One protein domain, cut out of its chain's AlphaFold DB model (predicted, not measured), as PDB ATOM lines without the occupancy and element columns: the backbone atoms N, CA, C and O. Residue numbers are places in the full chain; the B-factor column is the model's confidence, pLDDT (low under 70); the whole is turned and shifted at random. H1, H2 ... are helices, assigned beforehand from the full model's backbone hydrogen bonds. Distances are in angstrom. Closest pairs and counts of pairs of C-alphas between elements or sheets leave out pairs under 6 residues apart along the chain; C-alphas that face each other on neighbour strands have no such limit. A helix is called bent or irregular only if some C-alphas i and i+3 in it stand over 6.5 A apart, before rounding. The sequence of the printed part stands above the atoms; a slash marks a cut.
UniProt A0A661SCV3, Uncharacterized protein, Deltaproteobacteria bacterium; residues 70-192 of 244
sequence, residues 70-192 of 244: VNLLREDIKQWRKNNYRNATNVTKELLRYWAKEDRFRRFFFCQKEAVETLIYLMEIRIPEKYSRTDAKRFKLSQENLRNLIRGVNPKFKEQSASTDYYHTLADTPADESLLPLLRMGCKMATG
ATOM      1  N   VAL A  70     -75.002 448.306 -15.389       91.00
ATOM      2  CA  VAL A  70     -74.468 449.459 -16.124       91.00
ATOM      3  C   VAL A  70     -74.275 449.116 -17.599       91.00
ATOM      4  O   VAL A  70     -74.581 449.936 -18.461       91.00
ATOM      5  N   ASN A  71     -73.790 447.912 -17.906       93.06
ATOM      6  CA  ASN A  71     -73.602 447.472 -19.288       93.06
ATOM      7  C   ASN A  71     -74.950 447.288 -20.007       93.06
ATOM      8  O   ASN A  71     -75.101 447.771 -21.126       93.06
ATOM      9  N   LEU A  72     -75.952 446.700 -19.341       93.75
ATOM     10  CA  LEU A  72     -77.314 446.574 -19.876       93.75
ATOM     11  C   LEU A  72     -77.942 447.948 -20.156       93.75
ATOM     12  O   LEU A  72     -78.511 448.157 -21.227       93.75
ATOM     13  N   LEU A  73     -77.799 448.900 -19.228       94.12
ATOM     14  CA  LEU A  73     -78.298 450.262 -19.423       94.12
ATOM     15  C   LEU A  73     -77.600 450.968 -20.587       94.12
ATOM     16  O   LEU A  73     -78.278 451.598 -21.390       94.12
ATOM     17  N   ARG A  74     -76.274 450.848 -20.733       95.88
ATOM     18  CA  ARG A  74     -75.542 451.454 -21.865       95.88
ATOM     19  C   ARG A  74     -76.085 450.993 -23.216       95.88
ATOM     20  O   ARG A  74     -76.255 451.820 -24.109       95.88
ATOM     21  N   GLU A  75     -76.386 449.705 -23.349       96.06
ATOM     22  CA  GLU A  75     -76.998 449.153 -24.561       96.06
ATOM     23  C   GLU A  75     -78.393 449.736 -24.816       96.06
ATOM     24  O   GLU A  75     -78.697 450.157 -25.935       96.06
ATOM     25  N   ASP A  76     -79.224 449.831 -23.777       97.00
ATOM     26  CA  ASP A  76     -80.557 450.430 -23.868       97.00
ATOM     27  C   ASP A  76     -80.498 451.910 -24.279       97.00
ATOM     28  O   ASP A  76     -81.218 452.326 -25.190       97.00
ATOM     29  N   ILE A  77     -79.596 452.697 -23.682       97.25
ATOM     30  CA  ILE A  77     -79.384 454.109 -24.039       97.25
ATOM     31  C   ILE A  77     -78.902 454.245 -25.479       97.25
ATOM     32  O   ILE A  77     -79.420 455.071 -26.231       97.25
ATOM     33  N   LYS A  78     -77.951 453.407 -25.903       96.38
ATOM     34  CA  LYS A  78     -77.450 453.404 -27.281       96.38
ATOM     35  C   LYS A  78     -78.570 453.138 -28.283       96.38
ATOM     36  O   LYS A  78     -78.651 453.820 -29.306       96.38
ATOM     37  N   GLN A  79     -79.453 452.184 -27.996       96.12
ATOM     38  CA  GLN A  79     -80.619 451.906 -28.836       96.12
ATOM     39  C   GLN A  79     -81.639 453.048 -28.810       96.12
ATOM     40  O   GLN A  79     -82.159 453.426 -29.859       96.12
ATOM     41  N   TRP A  80     -81.918 453.623 -27.642       96.88
ATOM     42  CA  TRP A  80     -82.848 454.742 -27.503       96.88
ATOM     43  C   TRP A  80     -82.378 455.979 -28.280       96.88
ATOM     44  O   TRP A  80     -83.167 456.578 -29.014       96.88
ATOM     45  N   ARG A  81     -81.073 456.282 -28.224       96.56
ATOM     46  CA  ARG A  81     -80.422 457.330 -29.021       96.56
ATOM     47  C   ARG A  81     -80.558 457.067 -30.523       96.56
ATOM     48  O   ARG A  81     -80.996 457.948 -31.260       96.56
ATOM     49  N   LYS A  82     -80.258 455.843 -30.979       95.69
ATOM     50  CA  LYS A  82     -80.414 455.430 -32.392       95.69
ATOM     51  C   LYS A  82     -81.856 455.551 -32.890       95.69
ATOM     52  O   LYS A  82     -82.080 455.915 -34.037       95.69
ATOM     53  N   ASN A  83     -82.830 455.303 -32.018       94.94
ATOM     54  CA  ASN A  83     -84.257 455.427 -32.318       94.94
ATOM     55  C   ASN A  83     -84.795 456.858 -32.115       94.94
ATOM     56  O   ASN A  83     -85.993 457.032 -31.882       94.94
ATOM     57  N   ASN A  84     -83.926 457.875 -32.181       95.88
ATOM     58  CA  ASN A  84     -84.286 459.293 -32.096       95.88
ATOM     59  C   ASN A  84     -85.113 459.632 -30.838       95.88
ATOM     60  O   ASN A  84     -86.096 460.377 -30.900       95.88
ATOM     61  N   TYR A  85     -84.724 459.039 -29.702       97.06
ATOM     62  CA  TYR A  85     -85.330 459.250 -28.385       97.06
ATOM     63  C   TYR A  85     -86.845 458.991 -28.376       97.06
ATOM     64  O   TYR A  85     -87.652 459.802 -27.909       97.06
ATOM     65  N   ARG A  86     -87.253 457.852 -28.949       95.06
ATOM     66  CA  ARG A  86     -88.656 457.415 -29.013       95.06
ATOM     67  C   ARG A  86     -89.346 457.526 -27.641       95.06
ATOM     68  O   ARG A  86     -88.737 457.242 -26.612       95.06
ATOM     69  N   ASN A  87     -90.622 457.920 -27.657       95.88
ATOM     70  CA  ASN A  87     -91.514 458.121 -26.501       95.88
ATOM     71  C   ASN A  87     -91.153 459.264 -25.534       95.88
ATOM     72  O   ASN A  87     -91.955 459.568 -24.655       95.88
ATOM     73  N   ALA A  88     -90.015 459.937 -25.721       97.56
ATOM     74  CA  ALA A  88     -89.728 461.177 -25.007       97.56
ATOM     75  C   ALA A  88     -90.634 462.323 -25.486       97.56
ATOM     76  O   ALA A  88     -91.102 462.315 -26.637       97.56
ATOM     77  N   THR A  89     -90.833 463.325 -24.632       97.88
ATOM     78  CA  THR A  89     -91.502 464.577 -24.985       97.88
ATOM     79  C   THR A  89     -90.753 465.301 -26.105       97.88
ATOM     80  O   THR A  89     -89.570 465.057 -26.374       97.88
ATOM     81  N   ASN A  90     -91.443 466.221 -26.782       98.00
ATOM     82  CA  ASN A  90     -90.819 467.023 -27.835       98.00
ATOM     83  C   ASN A  90     -89.707 467.914 -27.266       98.00
ATOM     84  O   ASN A  90     -88.622 467.957 -27.839       98.00
ATOM     85  N   VAL A  91     -89.929 468.494 -26.083       98.06
ATOM     86  CA  VAL A  91     -88.930 469.291 -25.355       98.06
ATOM     87  C   VAL A  91     -87.670 468.481 -25.073       98.06
ATOM     88  O   VAL A  91     -86.562 468.929 -25.359       98.06
ATOM     89  N   THR A  92     -87.817 467.256 -24.564       98.38
ATOM     90  CA  THR A  92     -86.678 466.378 -24.288       98.38
ATOM     91  C   THR A  92     -85.903 466.054 -25.565       98.38
ATOM     92  O   THR A  92     -84.675 466.144 -25.577       98.38
ATOM     93  N   LYS A  93     -86.594 465.735 -26.667       98.50
ATOM     94  CA  LYS A  93     -85.947 465.485 -27.968       98.50
ATOM     95  C   LYS A  93     -85.182 466.705 -28.472       98.50
ATOM     96  O   LYS A  93     -84.062 466.557 -28.957       98.50
ATOM     97  N   GLU A  94     -85.771 467.891 -28.377       98.06
ATOM     98  CA  GLU A  94     -85.144 469.143 -28.802       98.06
ATOM     99  C   GLU A  94     -83.897 469.462 -27.981       98.06
ATOM    100  O   GLU A  94     -82.846 469.728 -28.564       98.06
ATOM    101  N   LEU A  95     -83.969 469.347 -26.652       97.94
ATOM    102  CA  LEU A  95     -82.823 469.554 -25.764       97.94
ATOM    103  C   LEU A  95     -81.685 468.575 -26.059       97.94
ATOM    104  O   LEU A  95     -80.541 468.997 -26.234       97.94
ATOM    105  N   LEU A  96     -81.987 467.277 -26.178       97.81
ATOM    106  CA  LEU A  96     -80.978 466.256 -26.473       97.81
ATOM    107  C   LEU A  96     -80.318 466.489 -27.839       97.81
ATOM    108  O   LEU A  96     -79.096 466.394 -27.951       97.81
ATOM    109  N   ARG A  97     -81.089 466.864 -28.869       96.38
ATOM    110  CA  ARG A  97     -80.533 467.244 -30.182       96.38
ATOM    111  C   ARG A  97     -79.687 468.506 -30.092       96.38
ATOM    112  O   ARG A  97     -78.595 468.540 -30.650       96.38
ATOM    113  N   TYR A  98     -80.157 469.523 -29.374       95.56
ATOM    114  CA  TYR A  98     -79.431 470.773 -29.175       95.56
ATOM    115  C   TYR A  98     -78.079 470.539 -28.491       95.56
ATOM    116  O   TYR A  98     -77.066 471.093 -28.922       95.56
ATOM    117  N   TRP A  99     -78.027 469.694 -27.461       96.06
ATOM    118  CA  TRP A  99     -76.781 469.338 -26.776       96.06
ATOM    119  C   TRP A  99     -75.869 468.425 -27.601       96.06
ATOM    120  O   TRP A  99     -74.654 468.459 -27.410       96.06
ATOM    121  N   ALA A 100     -76.427 467.642 -28.525       94.38
ATOM    122  CA  ALA A 100     -75.662 466.775 -29.417       94.38
ATOM    123  C   ALA A 100     -75.025 467.508 -30.611       94.38
ATOM    124  O   ALA A 100     -74.157 466.930 -31.260       94.38
ATOM    125  N   LYS A 101     -75.422 468.756 -30.896       94.94
ATOM    126  CA  LYS A 101     -74.880 469.543 -32.010       94.94
ATOM    127  C   LYS A 101     -73.351 469.688 -31.950       94.94
ATOM    128  O   LYS A 101     -72.781 469.981 -30.895       94.94
ATOM    129  N   GLU A 102     -72.698 469.525 -33.099       91.25
ATOM    130  CA  GLU A 102     -71.239 469.630 -33.231       91.25
ATOM    131  C   GLU A 102     -70.751 471.070 -33.432       91.25
ATOM    132  O   GLU A 102     -69.645 471.394 -33.009       91.25
ATOM    133  N   ASP A 103     -71.597 471.944 -33.977       92.31
ATOM    134  CA  ASP A 103     -71.331 473.362 -34.270       92.31
ATOM    135  C   ASP A 103     -71.387 474.279 -33.031       92.31
ATOM    136  O   ASP A 103     -71.399 475.506 -33.125       92.31
ATOM    137  N   ARG A 104     -71.414 473.696 -31.830       91.19
ATOM    138  CA  ARG A 104     -71.431 474.449 -30.577       91.19
ATOM    139  C   ARG A 104     -70.052 475.038 -30.305       91.19
ATOM    140  O   ARG A 104     -69.068 474.304 -30.289       91.19
ATOM    141  N   PHE A 105     -70.017 476.309 -29.895       87.31
ATOM    142  CA  PHE A 105     -68.797 476.960 -29.391       87.31
ATOM    143  C   PHE A 105     -68.064 476.105 -28.344       87.31
ATOM    144  O   PHE A 105     -66.840 476.006 -28.341       87.31
ATOM    145  N   ARG A 106     -68.827 475.428 -27.474       89.38
ATOM    146  CA  ARG A 106     -68.307 474.423 -26.547       89.38
ATOM    147  C   ARG A 106     -69.091 473.121 -26.672       89.38
ATOM    148  O   ARG A 106     -70.203 473.001 -26.151       89.38
ATOM    149  N   ARG A 107     -68.494 472.144 -27.360       94.50
ATOM    150  CA  ARG A 107     -69.015 470.773 -27.464       94.50
ATOM    151  C   ARG A 107     -68.992 470.086 -26.097       94.50
ATOM    152  O   ARG A 107     -68.023 470.217 -25.345       94.50
ATOM    153  N   PHE A 108     -70.046 469.333 -25.789       95.75
ATOM    154  CA  PHE A 108     -70.096 468.501 -24.586       95.75
ATOM    155  C   PHE A 108     -69.342 467.191 -24.791       95.75
ATOM    156  O   PHE A 108     -69.385 466.593 -25.869       95.75
ATOM    157  N   PHE A 109     -68.682 466.720 -23.736       95.56
ATOM    158  CA  PHE A 109     -68.027 465.418 -23.751       95.56
ATOM    159  C   PHE A 109     -69.057 464.293 -23.851       95.56
ATOM    160  O   PHE A 109     -70.175 464.404 -23.341       95.56
ATOM    161  N   PHE A 110     -68.667 463.170 -24.453       95.62
ATOM    162  CA  PHE A 110     -69.530 461.998 -24.570       95.62
ATOM    163  C   PHE A 110     -70.055 461.539 -23.207       95.62
ATOM    164  O   PHE A 110     -71.247 461.296 -23.051       95.62
ATOM    165  N   CYS A 111     -69.188 461.508 -22.190       95.25
ATOM    166  CA  CYS A 111     -69.575 461.106 -20.839       95.25
ATOM    167  C   CYS A 111     -70.606 462.046 -20.193       95.25
ATOM    168  O   CYS A 111     -71.376 461.599 -19.349       95.25
ATOM    169  N   GLN A 112     -70.643 463.324 -20.589       96.38
ATOM    170  CA  GLN A 112     -71.651 464.280 -20.125       96.38
ATOM    171  C   GLN A 112     -72.997 464.017 -20.795       96.38
ATOM    172  O   GLN A 112     -74.004 463.895 -20.099       96.38
ATOM    173  N   LYS A 113     -72.990 463.865 -22.126       96.50
ATOM    174  CA  LYS A 113     -74.182 463.518 -22.915       96.50
ATOM    175  C   LYS A 113     -74.808 462.221 -22.404       96.50
ATOM    176  O   LYS A 113     -75.980 462.199 -22.051       96.50
ATOM    177  N   GLU A 114     -74.004 461.170 -22.271       96.81
ATOM    178  CA  GLU A 114     -74.476 459.858 -21.834       96.81
ATOM    179  C   GLU A 114     -75.022 459.863 -20.400       96.81
ATOM    180  O   GLU A 114     -76.036 459.219 -20.133       96.81
ATOM    181  N   ALA A 115     -74.389 460.588 -19.472       96.81
ATOM    182  CA  ALA A 115     -74.892 460.696 -18.103       96.81
ATOM    183  C   ALA A 115     -76.291 461.335 -18.067       96.81
ATOM    184  O   ALA A 115     -77.194 460.808 -17.417       96.81
ATOM    185  N   VAL A 116     -76.483 462.433 -18.806       97.69
ATOM    186  CA  VAL A 116     -77.781 463.118 -18.913       97.69
ATOM    187  C   VAL A 116     -78.819 462.223 -19.587       97.69
ATOM    188  O   VAL A 116     -79.906 462.045 -19.047       97.69
ATOM    189  N   GLU A 117     -78.476 461.608 -20.719       97.94
ATOM    190  CA  GLU A 117     -79.360 460.673 -21.422       97.94
ATOM    191  C   GLU A 117     -79.787 459.506 -20.530       97.94
ATOM    192  O   GLU A 117     -80.949 459.118 -20.559       97.94
ATOM    193  N   THR A 118     -78.877 458.970 -19.711       97.44
ATOM    194  CA  THR A 118     -79.170 457.848 -18.809       97.44
ATOM    195  C   THR A 118     -80.218 458.230 -17.768       97.44
ATOM    196  O   THR A 118     -81.190 457.500 -17.570       97.44
ATOM    197  N   LEU A 119     -80.042 459.382 -17.117       96.69
ATOM    198  CA  LEU A 119     -80.967 459.865 -16.091       96.69
ATOM    199  C   LEU A 119     -82.331 460.231 -16.683       96.69
ATOM    200  O   LEU A 119     -83.356 459.844 -16.126       96.69
ATOM    201  N   ILE A 120     -82.352 460.906 -17.836       97.56
ATOM    202  CA  ILE A 120     -83.593 461.242 -18.543       97.56
ATOM    203  C   ILE A 120     -84.313 459.975 -19.009       97.56
ATOM    204  O   ILE A 120     -85.517 459.854 -18.818       97.56
ATOM    205  N   TYR A 121     -83.605 459.004 -19.587       97.69
ATOM    206  CA  TYR A 121     -84.208 457.749 -20.031       97.69
ATOM    207  C   TYR A 121     -84.865 456.990 -18.876       97.69
ATOM    208  O   TYR A 121     -85.992 456.506 -19.008       97.69
ATOM    209  N   LEU A 122     -84.192 456.909 -17.725       95.88
ATOM    210  CA  LEU A 122     -84.769 456.281 -16.543       95.88
ATOM    211  C   LEU A 122     -86.010 457.039 -16.068       95.88
ATOM    212  O   LEU A 122     -87.074 456.432 -15.952       95.88
ATOM    213  N   MET A 123     -85.890 458.350 -15.853       94.75
ATOM    214  CA  MET A 123     -86.962 459.178 -15.297       94.75
ATOM    215  C   MET A 123     -88.160 459.311 -16.214       94.75
ATOM    216  O   MET A 123     -89.290 459.256 -15.753       94.75
ATOM    217  N   GLU A 124     -87.939 459.513 -17.505       96.06
ATOM    218  CA  GLU A 124     -89.011 459.848 -18.430       96.06
ATOM    219  C   GLU A 124     -89.634 458.615 -19.074       96.06
ATOM    220  O   GLU A 124     -90.839 458.600 -19.321       96.06
ATOM    221  N   ILE A 125     -88.823 457.584 -19.333       96.62
ATOM    222  CA  ILE A 125     -89.230 456.435 -20.145       96.62
ATOM    223  C   ILE A 125     -89.432 455.191 -19.288       96.62
ATOM    224  O   ILE A 125     -90.481 454.554 -19.375       96.62
ATOM    225  N   ARG A 126     -88.435 454.807 -18.485       95.75
ATOM    226  CA  ARG A 126     -88.419 453.477 -17.857       95.75
ATOM    227  C   ARG A 126     -89.172 453.387 -16.544       95.75
ATOM    228  O   ARG A 126     -89.883 452.407 -16.346       95.75
ATOM    229  N   ILE A 127     -89.038 454.386 -15.680       93.50
ATOM    230  CA  ILE A 127     -89.744 454.430 -14.397       93.50
ATOM    231  C   ILE A 127     -91.253 454.640 -14.603       93.50
ATOM    232  O   ILE A 127     -92.018 453.869 -14.032       93.50
ATOM    233  N   PRO A 128     -91.718 455.577 -15.458       93.62
ATOM    234  CA  PRO A 128     -93.149 455.767 -15.703       93.62
ATOM    235  C   PRO A 128     -93.715 454.806 -16.760       93.62
ATOM    236  O   PRO A 128     -94.868 454.938 -17.154       93.62
ATOM    237  N   GLU A 129     -92.893 453.879 -17.263       95.19
ATOM    238  CA  GLU A 129     -93.266 452.853 -18.243       95.19
ATOM    239  C   GLU A 129     -93.855 453.397 -19.559       95.19
ATOM    240  O   GLU A 129     -94.760 452.811 -20.156       95.19
ATOM    241  N   LYS A 130     -93.306 454.511 -20.067       93.81
ATOM    242  CA  LYS A 130     -93.722 455.144 -21.332       93.81
ATOM    243  C   LYS A 130     -93.168 454.412 -22.555       93.81
ATOM    244  O   LYS A 130     -92.336 454.932 -23.302       93.81
ATOM    245  N   TYR A 131     -93.612 453.181 -22.777       93.69
ATOM    246  CA  TYR A 131     -93.201 452.384 -23.929       93.69
ATOM    247  C   TYR A 131     -94.245 451.332 -24.313       93.69
ATOM    248  O   TYR A 131     -95.097 450.940 -23.520       93.69
ATOM    249  N   SER A 132     -94.180 450.850 -25.556       89.56
ATOM    250  CA  SER A 132     -95.070 449.783 -26.022       89.56
ATOM    251  C   SER A 132     -94.593 448.400 -25.561       89.56
ATOM    252  O   SER A 132     -93.416 448.188 -25.261       89.56
ATOM    253  N   ARG A 133     -95.480 447.395 -25.604       86.56
ATOM    254  CA  ARG A 133     -95.103 445.985 -25.365       86.56
ATOM    255  C   ARG A 133     -93.989 445.501 -26.302       86.56
ATOM    256  O   ARG A 133     -93.187 444.656 -25.918       86.56
ATOM    257  N   THR A 134     -93.933 446.025 -27.525       87.19
ATOM    258  CA  THR A 134     -92.893 445.686 -28.506       87.19
ATOM    259  C   THR A 134     -91.546 446.291 -28.126       87.19
ATOM    260  O   THR A 134     -90.524 445.621 -28.256       87.19
ATOM    261  N   ASP A 135     -91.541 447.526 -27.621       85.00
ATOM    262  CA  ASP A 135     -90.327 448.167 -27.105       85.00
ATOM    263  C   ASP A 135     -89.790 447.396 -25.889       85.00
ATOM    264  O   ASP A 135     -88.595 447.112 -25.823       85.00
ATOM    265  N   ALA A 136     -90.681 446.951 -24.994       84.38
ATOM    266  CA  ALA A 136     -90.317 446.196 -23.794       84.38
ATOM    267  C   ALA A 136     -89.492 444.929 -24.087       84.38
ATOM    268  O   ALA A 136     -88.584 444.597 -23.330       84.38
ATOM    269  N   LYS A 137     -89.767 444.243 -25.206       87.88
ATOM    270  CA  LYS A 137     -89.030 443.039 -25.631       87.88
ATOM    271  C   LYS A 137     -87.598 443.325 -26.095       87.88
ATOM    272  O   LYS A 137     -86.798 442.398 -26.185       87.88
ATOM    273  N   ARG A 138     -87.282 444.575 -26.447       89.06
ATOM    274  CA  ARG A 138     -85.961 444.976 -26.962       89.06
ATOM    275  C   ARG A 138     -85.003 445.409 -25.856       89.06
ATOM    276  O   ARG A 138     -83.793 445.384 -26.071       89.06
ATOM    277  N   PHE A 139     -85.539 445.773 -24.694       93.94
ATOM    278  CA  PHE A 139     -84.746 446.229 -23.564       93.94
ATOM    279  C   PHE A 139     -83.847 445.127 -23.009       93.94
ATOM    280  O   PHE A 139     -84.286 444.010 -22.733       93.94
ATOM    281  N   LYS A 140     -82.577 445.469 -22.815       94.38
ATOM    282  CA  LYS A 140     -81.572 444.636 -22.163       94.38
ATOM    283  C   LYS A 140     -81.788 444.611 -20.658       94.38
ATOM    284  O   LYS A 140     -81.724 443.539 -20.060       94.38
ATOM    285  N   LEU A 141     -82.109 445.754 -20.047       92.75
ATOM    286  CA  LEU A 141     -82.601 445.772 -18.675       92.75
ATOM    287  C   LEU A 141     -84.105 445.477 -18.676       92.75
ATOM    288  O   LEU A 141     -84.913 446.311 -19.101       92.75
ATOM    289  N   SER A 142     -84.492 444.298 -18.185       92.75
ATOM    290  CA  SER A 142     -85.907 443.934 -18.059       92.75
ATOM    291  C   SER A 142     -86.631 444.875 -17.094       92.75
ATOM    292  O   SER A 142     -86.048 445.376 -16.128       92.75
ATOM    293  N   GLN A 143     -87.921 445.112 -17.344       93.12
ATOM    294  CA  GLN A 143     -88.714 445.956 -16.451       93.12
ATOM    295  C   GLN A 143     -88.841 445.351 -15.052       93.12
ATOM    296  O   GLN A 143     -88.819 446.081 -14.068       93.12
ATOM    297  N   GLU A 144     -88.909 444.024 -14.954       91.69
ATOM    298  CA  GLU A 144     -88.978 443.342 -13.662       91.69
ATOM    299  C   GLU A 144     -87.715 443.568 -12.827       91.69
ATOM    300  O   GLU A 144     -87.803 443.914 -11.654       91.69
ATOM    301  N   ASN A 145     -86.531 443.489 -13.442       91.75
ATOM    302  CA  ASN A 145     -85.286 443.786 -12.736       91.75
ATOM    303  C   ASN A 145     -85.233 445.248 -12.283       91.75
ATOM    304  O   ASN A 145     -84.784 445.522 -11.175       91.75
ATOM    305  N   LEU A 146     -85.726 446.188 -13.099       92.06
ATOM    306  CA  LEU A 146     -85.816 447.592 -12.699       92.06
ATOM    307  C   LEU A 146     -86.784 447.799 -11.521       92.06
ATOM    308  O   LEU A 146     -86.458 448.525 -10.587       92.06
ATOM    309  N   ARG A 147     -87.947 447.138 -11.522       91.75
ATOM    310  CA  ARG A 147     -88.894 447.186 -10.398       91.75
ATOM    311  C   ARG A 147     -88.296 446.596  -9.128       91.75
ATOM    312  O   ARG A 147     -88.473 447.178  -8.065       91.75
ATOM    313  N   ASN A 148     -87.554 445.496  -9.239       90.81
ATOM    314  CA  ASN A 148     -86.847 444.897  -8.110       90.81
ATOM    315  C   ASN A 148     -85.811 445.864  -7.528       90.81
ATOM    316  O   ASN A 148     -85.833 446.119  -6.329       90.81
ATOM    317  N   LEU A 149     -85.011 446.520  -8.374       89.56
ATOM    318  CA  LEU A 149     -84.085 447.571  -7.938       89.56
ATOM    319  C   LEU A 149     -84.793 448.709  -7.183       89.56
ATOM    320  O   LEU A 149     -84.293 449.161  -6.155       89.56
ATOM    321  N   ILE A 150     -85.950 449.168  -7.673       89.38
ATOM    322  CA  ILE A 150     -86.747 450.230  -7.032       89.38
ATOM    323  C   ILE A 150     -87.361 449.753  -5.711       89.38
ATOM    324  O   ILE A 150     -87.448 450.525  -4.769       89.38
ATOM    325  N   ARG A 151     -87.763 448.484  -5.612       86.75
ATOM    326  CA  ARG A 151     -88.328 447.896  -4.386       86.75
ATOM    327  C   ARG A 151     -87.273 447.489  -3.359       86.75
ATOM    328  O   ARG A 151     -87.638 447.037  -2.283       86.75
ATOM    329  N   GLY A 152     -85.989 447.594  -3.701       84.12
ATOM    330  CA  GLY A 152     -84.918 447.062  -2.866       84.12
ATOM    331  C   GLY A 152     -84.971 445.540  -2.759       84.12
ATOM    332  O   GLY A 152     -84.746 444.994  -1.691       84.12
ATOM    333  N   VAL A 153     -85.304 444.861  -3.858       85.38
ATOM    334  CA  VAL A 153     -85.277 443.400  -4.004       85.38
ATOM    335  C   VAL A 153     -84.155 443.041  -4.967       85.38
ATOM    336  O   VAL A 153     -83.986 443.711  -5.984       85.38
ATOM    337  N   ASN A 154     -83.398 441.980  -4.680       83.31
ATOM    338  CA  ASN A 154     -82.263 441.587  -5.510       83.31
ATOM    339  C   ASN A 154     -82.717 441.222  -6.941       83.31
ATOM    340  O   ASN A 154     -83.405 440.209  -7.128       83.31
ATOM    341  N   PRO A 155     -82.339 442.006  -7.969       78.75
ATOM    342  CA  PRO A 155     -82.547 441.605  -9.350       78.75
ATOM    343  C   PRO A 155     -81.551 440.491  -9.679       78.75
ATOM    344  O   PRO A 155     -80.382 440.758  -9.925       78.75
ATOM    345  N   LYS A 156     -82.000 439.232  -9.700       75.56
ATOM    346  CA  LYS A 156     -81.151 438.082 -10.056       75.56
ATOM    347  C   LYS A 156     -80.590 438.232 -11.480       75.56
ATOM    348  O   LYS A 156     -81.186 437.757 -12.450       75.56
ATOM    349  N   PHE A 157     -79.457 438.916 -11.633       75.44
ATOM    350  CA  PHE A 157     -78.752 439.035 -12.903       75.44
ATOM    351  C   PHE A 157     -77.987 437.735 -13.157       75.44
ATOM    352  O   PHE A 157     -77.334 437.210 -12.262       75.44
ATOM    353  N   LYS A 158     -78.039 437.220 -14.392       61.44
ATOM    354  CA  LYS A 158     -77.412 435.935 -14.768       61.44
ATOM    355  C   LYS A 158     -75.892 435.880 -14.540       61.44
ATOM    356  O   LYS A 158     -75.336 434.793 -14.511       61.44
ATOM    357  N   GLU A 159     -75.247 437.037 -14.414       59.34
ATOM    358  CA  GLU A 159     -73.788 437.208 -14.347       59.34
ATOM    359  C   GLU A 159     -73.286 437.623 -12.953       59.34
ATOM    360  O   GLU A 159     -72.087 437.792 -12.768       59.34
ATOM    361  N   GLN A 160     -74.170 437.803 -11.963       59.06
ATOM    362  CA  GLN A 160     -73.725 438.066 -10.593       59.06
ATOM    363  C   GLN A 160     -73.211 436.773  -9.959       59.06
ATOM    364  O   GLN A 160     -73.942 435.787  -9.850       59.06
ATOM    365  N   SER A 161     -71.945 436.781  -9.539       51.06
ATOM    366  CA  SER A 161     -71.357 435.718  -8.726       51.06
ATOM    367  C   SER A 161     -72.202 435.501  -7.466       51.06
ATOM    368  O   SER A 161     -72.624 436.454  -6.817       51.06
ATOM    369  N   ALA A 162     -72.447 434.238  -7.114       49.75
ATOM    370  CA  ALA A 162     -73.348 433.813  -6.036       49.75
ATOM    371  C   ALA A 162     -72.945 434.265  -4.610       49.75
ATOM    372  O   ALA A 162     -73.587 433.867  -3.645       49.75
ATOM    373  N   SER A 163     -71.880 435.056  -4.463       50.41
ATOM    374  CA  SER A 163     -71.212 435.364  -3.196       50.41
ATOM    375  C   SER A 163     -71.467 436.770  -2.645       50.41
ATOM    376  O   SER A 163     -70.896 437.111  -1.614       50.41
ATOM    377  N   THR A 164     -72.274 437.609  -3.297       54.97
ATOM    378  CA  THR A 164     -72.566 438.960  -2.791       54.97
ATOM    379  C   THR A 164     -73.987 439.058  -2.250       54.97
ATOM    380  O   THR A 164     -74.935 439.231  -3.013       54.97
ATOM    381  N   ASP A 165     -74.116 439.056  -0.919       60.44
ATOM    382  CA  ASP A 165     -75.328 439.483  -0.194       60.44
ATOM    383  C   ASP A 165     -75.687 440.959  -0.470       60.44
ATOM    384  O   ASP A 165     -76.783 441.425  -0.157       60.44
ATOM    385  N   TYR A 166     -74.767 441.710  -1.085       67.44
ATOM    386  CA  TYR A 166     -74.933 443.106  -1.456       67.44
ATOM    387  C   TYR A 166     -75.339 443.266  -2.927       67.44
ATOM    388  O   TYR A 166     -74.632 442.837  -3.839       67.44
ATOM    389  N   TYR A 167     -76.448 443.962  -3.161       74.69
ATOM    390  CA  TYR A 167     -76.900 444.391  -4.483       74.69
ATOM    391  C   TYR A 167     -77.303 445.866  -4.433       74.69
ATOM    392  O   TYR A 167     -77.672 446.401  -3.390       74.69
ATOM    393  N   HIS A 168     -77.214 446.546  -5.573       76.62
ATOM    394  CA  HIS A 168     -77.612 447.947  -5.657       76.62
ATOM    395  C   HIS A 168     -79.135 448.081  -5.580       76.62
ATOM    396  O   HIS A 168     -79.849 447.330  -6.235       76.62
ATOM    397  N   THR A 169     -79.622 449.073  -4.841       83.62
ATOM    398  CA  THR A 169     -81.029 449.487  -4.836       83.62
ATOM    399  C   THR A 169     -81.148 450.884  -5.445       83.62
ATOM    400  O   THR A 169     -80.182 451.647  -5.488       83.62
ATOM    401  N   LEU A 170     -82.326 451.208  -5.976       84.31
ATOM    402  CA  LEU A 170     -82.642 452.538  -6.507       84.31
ATOM    403  C   LEU A 170     -83.547 453.338  -5.576       84.31
ATOM    404  O   LEU A 170     -83.808 454.500  -5.860       84.31
ATOM    405  N   ALA A 171     -84.024 452.748  -4.487       85.06
ATOM    406  CA  ALA A 171     -84.774 453.462  -3.473       85.06
ATOM    407  C   ALA A 171     -84.101 453.320  -2.115       85.06
ATOM    408  O   ALA A 171     -83.656 452.235  -1.731       85.06
ATOM    409  N   ASP A 172     -84.064 454.438  -1.404       83.44
ATOM    410  CA  ASP A 172     -83.795 454.469   0.020       83.44
ATOM    411  C   ASP A 172     -85.123 454.296   0.751       83.44
ATOM    412  O   ASP A 172     -85.966 455.201   0.757       83.44
ATOM    413  N   THR A 173     -85.311 453.114   1.335       81.94
ATOM    414  CA  THR A 173     -86.470 452.811   2.172       81.94
ATOM    415  C   THR A 173     -86.260 453.434   3.554       81.94
ATOM    416  O   THR A 173     -85.252 453.132   4.201       81.94
ATOM    417  N   PRO A 174     -87.153 454.326   4.012       82.81
ATOM    418  CA  PRO A 174     -87.068 454.906   5.346       82.81
ATOM    419  C   PRO A 174     -87.264 453.835   6.427       82.81
ATOM    420  O   PRO A 174     -87.907 452.816   6.196       82.81
ATOM    421  N   ALA A 175     -86.715 454.080   7.619       83.88
ATOM    422  CA  ALA A 175     -86.928 453.209   8.780       83.88
ATOM    423  C   ALA A 175     -88.383 453.250   9.284       83.88
ATOM    424  O   ALA A 175     -88.857 452.289   9.880       83.88
ATOM    425  N   ASP A 176     -89.071 454.368   9.049       88.81
ATOM    426  CA  ASP A 176     -90.498 454.535   9.299       88.81
ATOM    427  C   ASP A 176     -91.281 454.158   8.035       88.81
ATOM    428  O   ASP A 176     -91.180 454.840   7.013       88.81
ATOM    429  N   GLU A 177     -92.064 453.079   8.108       84.31
ATOM    430  CA  GLU A 177     -92.866 452.559   6.993       84.31
ATOM    431  C   GLU A 177     -93.981 453.519   6.538       84.31
ATOM    432  O   GLU A 177     -94.515 453.361   5.440       84.31
ATOM    433  N   SER A 178     -94.332 454.529   7.345       88.25
ATOM    434  CA  SER A 178     -95.309 455.557   6.965       88.25
ATOM    435  C   SER A 178     -94.751 456.587   5.975       88.25
ATOM    436  O   SER A 178     -95.515 457.302   5.319       88.25
ATOM    437  N   LEU A 179     -93.423 456.667   5.842       86.56
ATOM    438  CA  LEU A 179     -92.750 457.586   4.934       86.56
ATOM    439  C   LEU A 179     -92.560 456.955   3.551       86.56
ATOM    440  O   LEU A 179     -92.265 455.770   3.398       86.56
ATOM    441  N   LEU A 180     -92.678 457.779   2.509       82.94
ATOM    442  CA  LEU A 180     -92.461 457.321   1.140       82.94
ATOM    443  C   LEU A 180     -90.972 457.026   0.881       82.94
ATOM    444  O   LEU A 180     -90.111 457.813   1.290       82.94
ATOM    445  N   PRO A 181     -90.651 455.944   0.146       85.06
ATOM    446  CA  PRO A 181     -89.284 455.650  -0.252       85.06
ATOM    447  C   PRO A 181     -88.740 456.730  -1.186       85.06
ATOM    448  O   PRO A 181     -89.426 457.211  -2.094       85.06
ATOM    449  N   LEU A 182     -87.473 457.091  -0.991       85.88
ATOM    450  CA  LEU A 182     -86.812 458.100  -1.810       85.88
ATOM    451  C   LEU A 182     -86.093 457.431  -2.978       85.88
ATOM    452  O   LEU A 182     -85.077 456.762  -2.789       85.88
ATOM    453  N   LEU A 183     -86.576 457.661  -4.199       87.69
ATOM    454  CA  LEU A 183     -85.875 457.217  -5.400       87.69
ATOM    455  C   LEU A 183     -84.542 457.968  -5.541       87.69
ATOM    456  O   LEU A 183     -84.501 459.200  -5.591       87.69
ATOM    457  N   ARG A 184     -83.448 457.219  -5.654       87.56
ATOM    458  CA  ARG A 184     -82.092 457.726  -5.831       87.56
ATOM    459  C   ARG A 184     -81.520 457.292  -7.163       87.56
ATOM    460  O   ARG A 184     -81.454 456.115  -7.497       87.56
ATOM    461  N   MET A 185     -81.008 458.272  -7.893       87.75
ATOM    462  CA  MET A 185     -80.156 458.020  -9.043       87.75
ATOM    463  C   MET A 185     -78.876 458.819  -8.890       87.75
ATOM    464  O   MET A 185     -78.891 459.980  -8.479       87.75
ATOM    465  N   GLY A 186     -77.763 458.194  -9.243       86.94
ATOM    466  CA  GLY A 186     -76.454 458.817  -9.179       86.94
ATOM    467  C   GLY A 186     -75.586 458.373 -10.342       86.94
ATOM    468  O   GLY A 186     -75.622 457.220 -10.765       86.94
ATOM    469  N   CYS A 187     -74.769 459.296 -10.841       87.44
ATOM    470  CA  CYS A 187     -73.736 458.998 -11.824       87.44
ATOM    471  C   CYS A 187     -72.361 459.168 -11.176       87.44
ATOM    472  O   CYS A 187     -72.000 460.260 -10.732       87.44
ATOM    473  N   LYS A 188     -71.559 458.099 -11.152       88.75
ATOM    474  CA  LYS A 188     -70.156 458.175 -10.728       88.75
ATOM    475  C   LYS A 188     -69.310 458.727 -11.870       88.75
ATOM    476  O   LYS A 188     -69.283 458.155 -12.956       88.75
ATOM    477  N   MET A 189     -68.602 459.827 -11.620       90.06
ATOM    478  CA  MET A 189     -67.825 460.523 -12.647       90.06
ATOM    479  C   MET A 189     -66.501 461.073 -12.125       90.06
ATOM    480  O   MET A 189     -66.420 461.566 -10.996       90.06
ATOM    481  N   ALA A 190     -65.485 461.061 -12.993       87.56
ATOM    482  CA  ALA A 190     -64.158 461.587 -12.697       87.56
ATOM    483  C   ALA A 190     -64.187 463.078 -12.311       87.56
ATOM    484  O   ALA A 190     -65.058 463.857 -12.714       87.56
ATOM    485  N   THR A 191     -63.236 463.504 -11.485       86.38
ATOM    486  CA  THR A 191     -63.017 464.932 -11.211       86.38
ATOM    487  C   THR A 191     -62.579 465.638 -12.494       86.38
ATOM    488  O   THR A 191     -61.885 465.053 -13.315       86.38
ATOM    489  N   GLY A 192     -63.069 466.860 -12.720       84.00
ATOM    490  CA  GLY A 192     -62.816 467.600 -13.962       84.00
ATOM    491  C   GLY A 192     -63.699 467.211 -15.159       84.00
ATOM    492  O   GLY A 192     -63.725 467.942 -16.139       84.00
TER     493      GLY A 192
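What this domain is: This is residues 70 to 192 of the 244 residues of an uncharacterized protein of Deltaproteobacteria bacterium (UniProt A0A661SCV3). Look first for H3, the longest helix, in the middle of the domain: H1 crosses it at about a right angle, H2 runs back beside it at a shallow tilt, and H5 begins near its last residue and heads off about perpendicular to it. Beyond H5 the remaining residues, 152 to 192, form one long stretch with no named element, from which the loop of residues 158 to 164 sticks out; residues 101 to 106, between H2 and H3, stick out too. The printed part has 123 residues with five named helices, H1 to H5 in order along the chain, and no named strand; the class is all helix, though under half of the residues, 54, are in named elements. The whole is only just compact, close to loose, with a radius of gyration of the C-alphas of 16.4 A, and it spans 48 by 39 by 35 A.

Where its parts are: Find C-alpha 70 at (-74.468, 449.459, -16.124); there H1, residues 70 to 82, begins, and it measures 18.3 A from first to last C-alpha. Next comes H2, residues 90 to 100, 15.2 A long. H3, residues 110 to 126, starts at C-alpha 110 at (-69.530, 461.998, -24.570) and measures 21.8 A, with a kink of 25 degrees near residue 120. It is neither bent nor irregular, but only just: C-alphas 123 and 126 are 6.4 A apart. H4 is four residues, 133 to 136. H5, residues 143 to 151, is 12.2 A long and ends at C-alpha 151 at (-88.328, 447.896, -4.386).

How they stand to each other: Start at H1: its residues 73 to 77 touch residues 114 to 121 of H3, the closest C-alphas being those of Ile 77 and Thr 118, 6.4 A apart, and the lines are about perpendicular at 88 degrees. H2 and H3 form a helical hairpin, opposite ways at a shallow tilt of 14 degrees. They only just touch, with 3 pairs of C-alphas within 8 A, on H3 through residues 113 to 117; the closest are Ala 100 and Lys 113, 7.4 A apart. H5 is close to H3 but not clearly touching, about perpendicular at 90 degrees; the closest C-alphas, of Arg 126 and Gln 143, are 7.7 A apart. H4 is likewise close to H5 but not clearly touching, the closest C-alphas, of Ala 136 and Gln 143, being 7.5 A apart. H1 and H2 are apart, and so are H3 and H4. In H1, H2, H3 and H5 every O i to N i+4 pair is within hydrogen-bond range; H4 is too short for such a pair.

The domain as a whole: The C-alphas farthest apart are those of Asp 103 and Asp 176, at 51.2 A. The printed part has no cut, and the four links between helices are short. Within residues 152 to 192, look for residues 171 to 172, paired antiparallel with 182 to 183. Mean pLDDT of the printed part is 88.9; residues 158 to 166 are under 70.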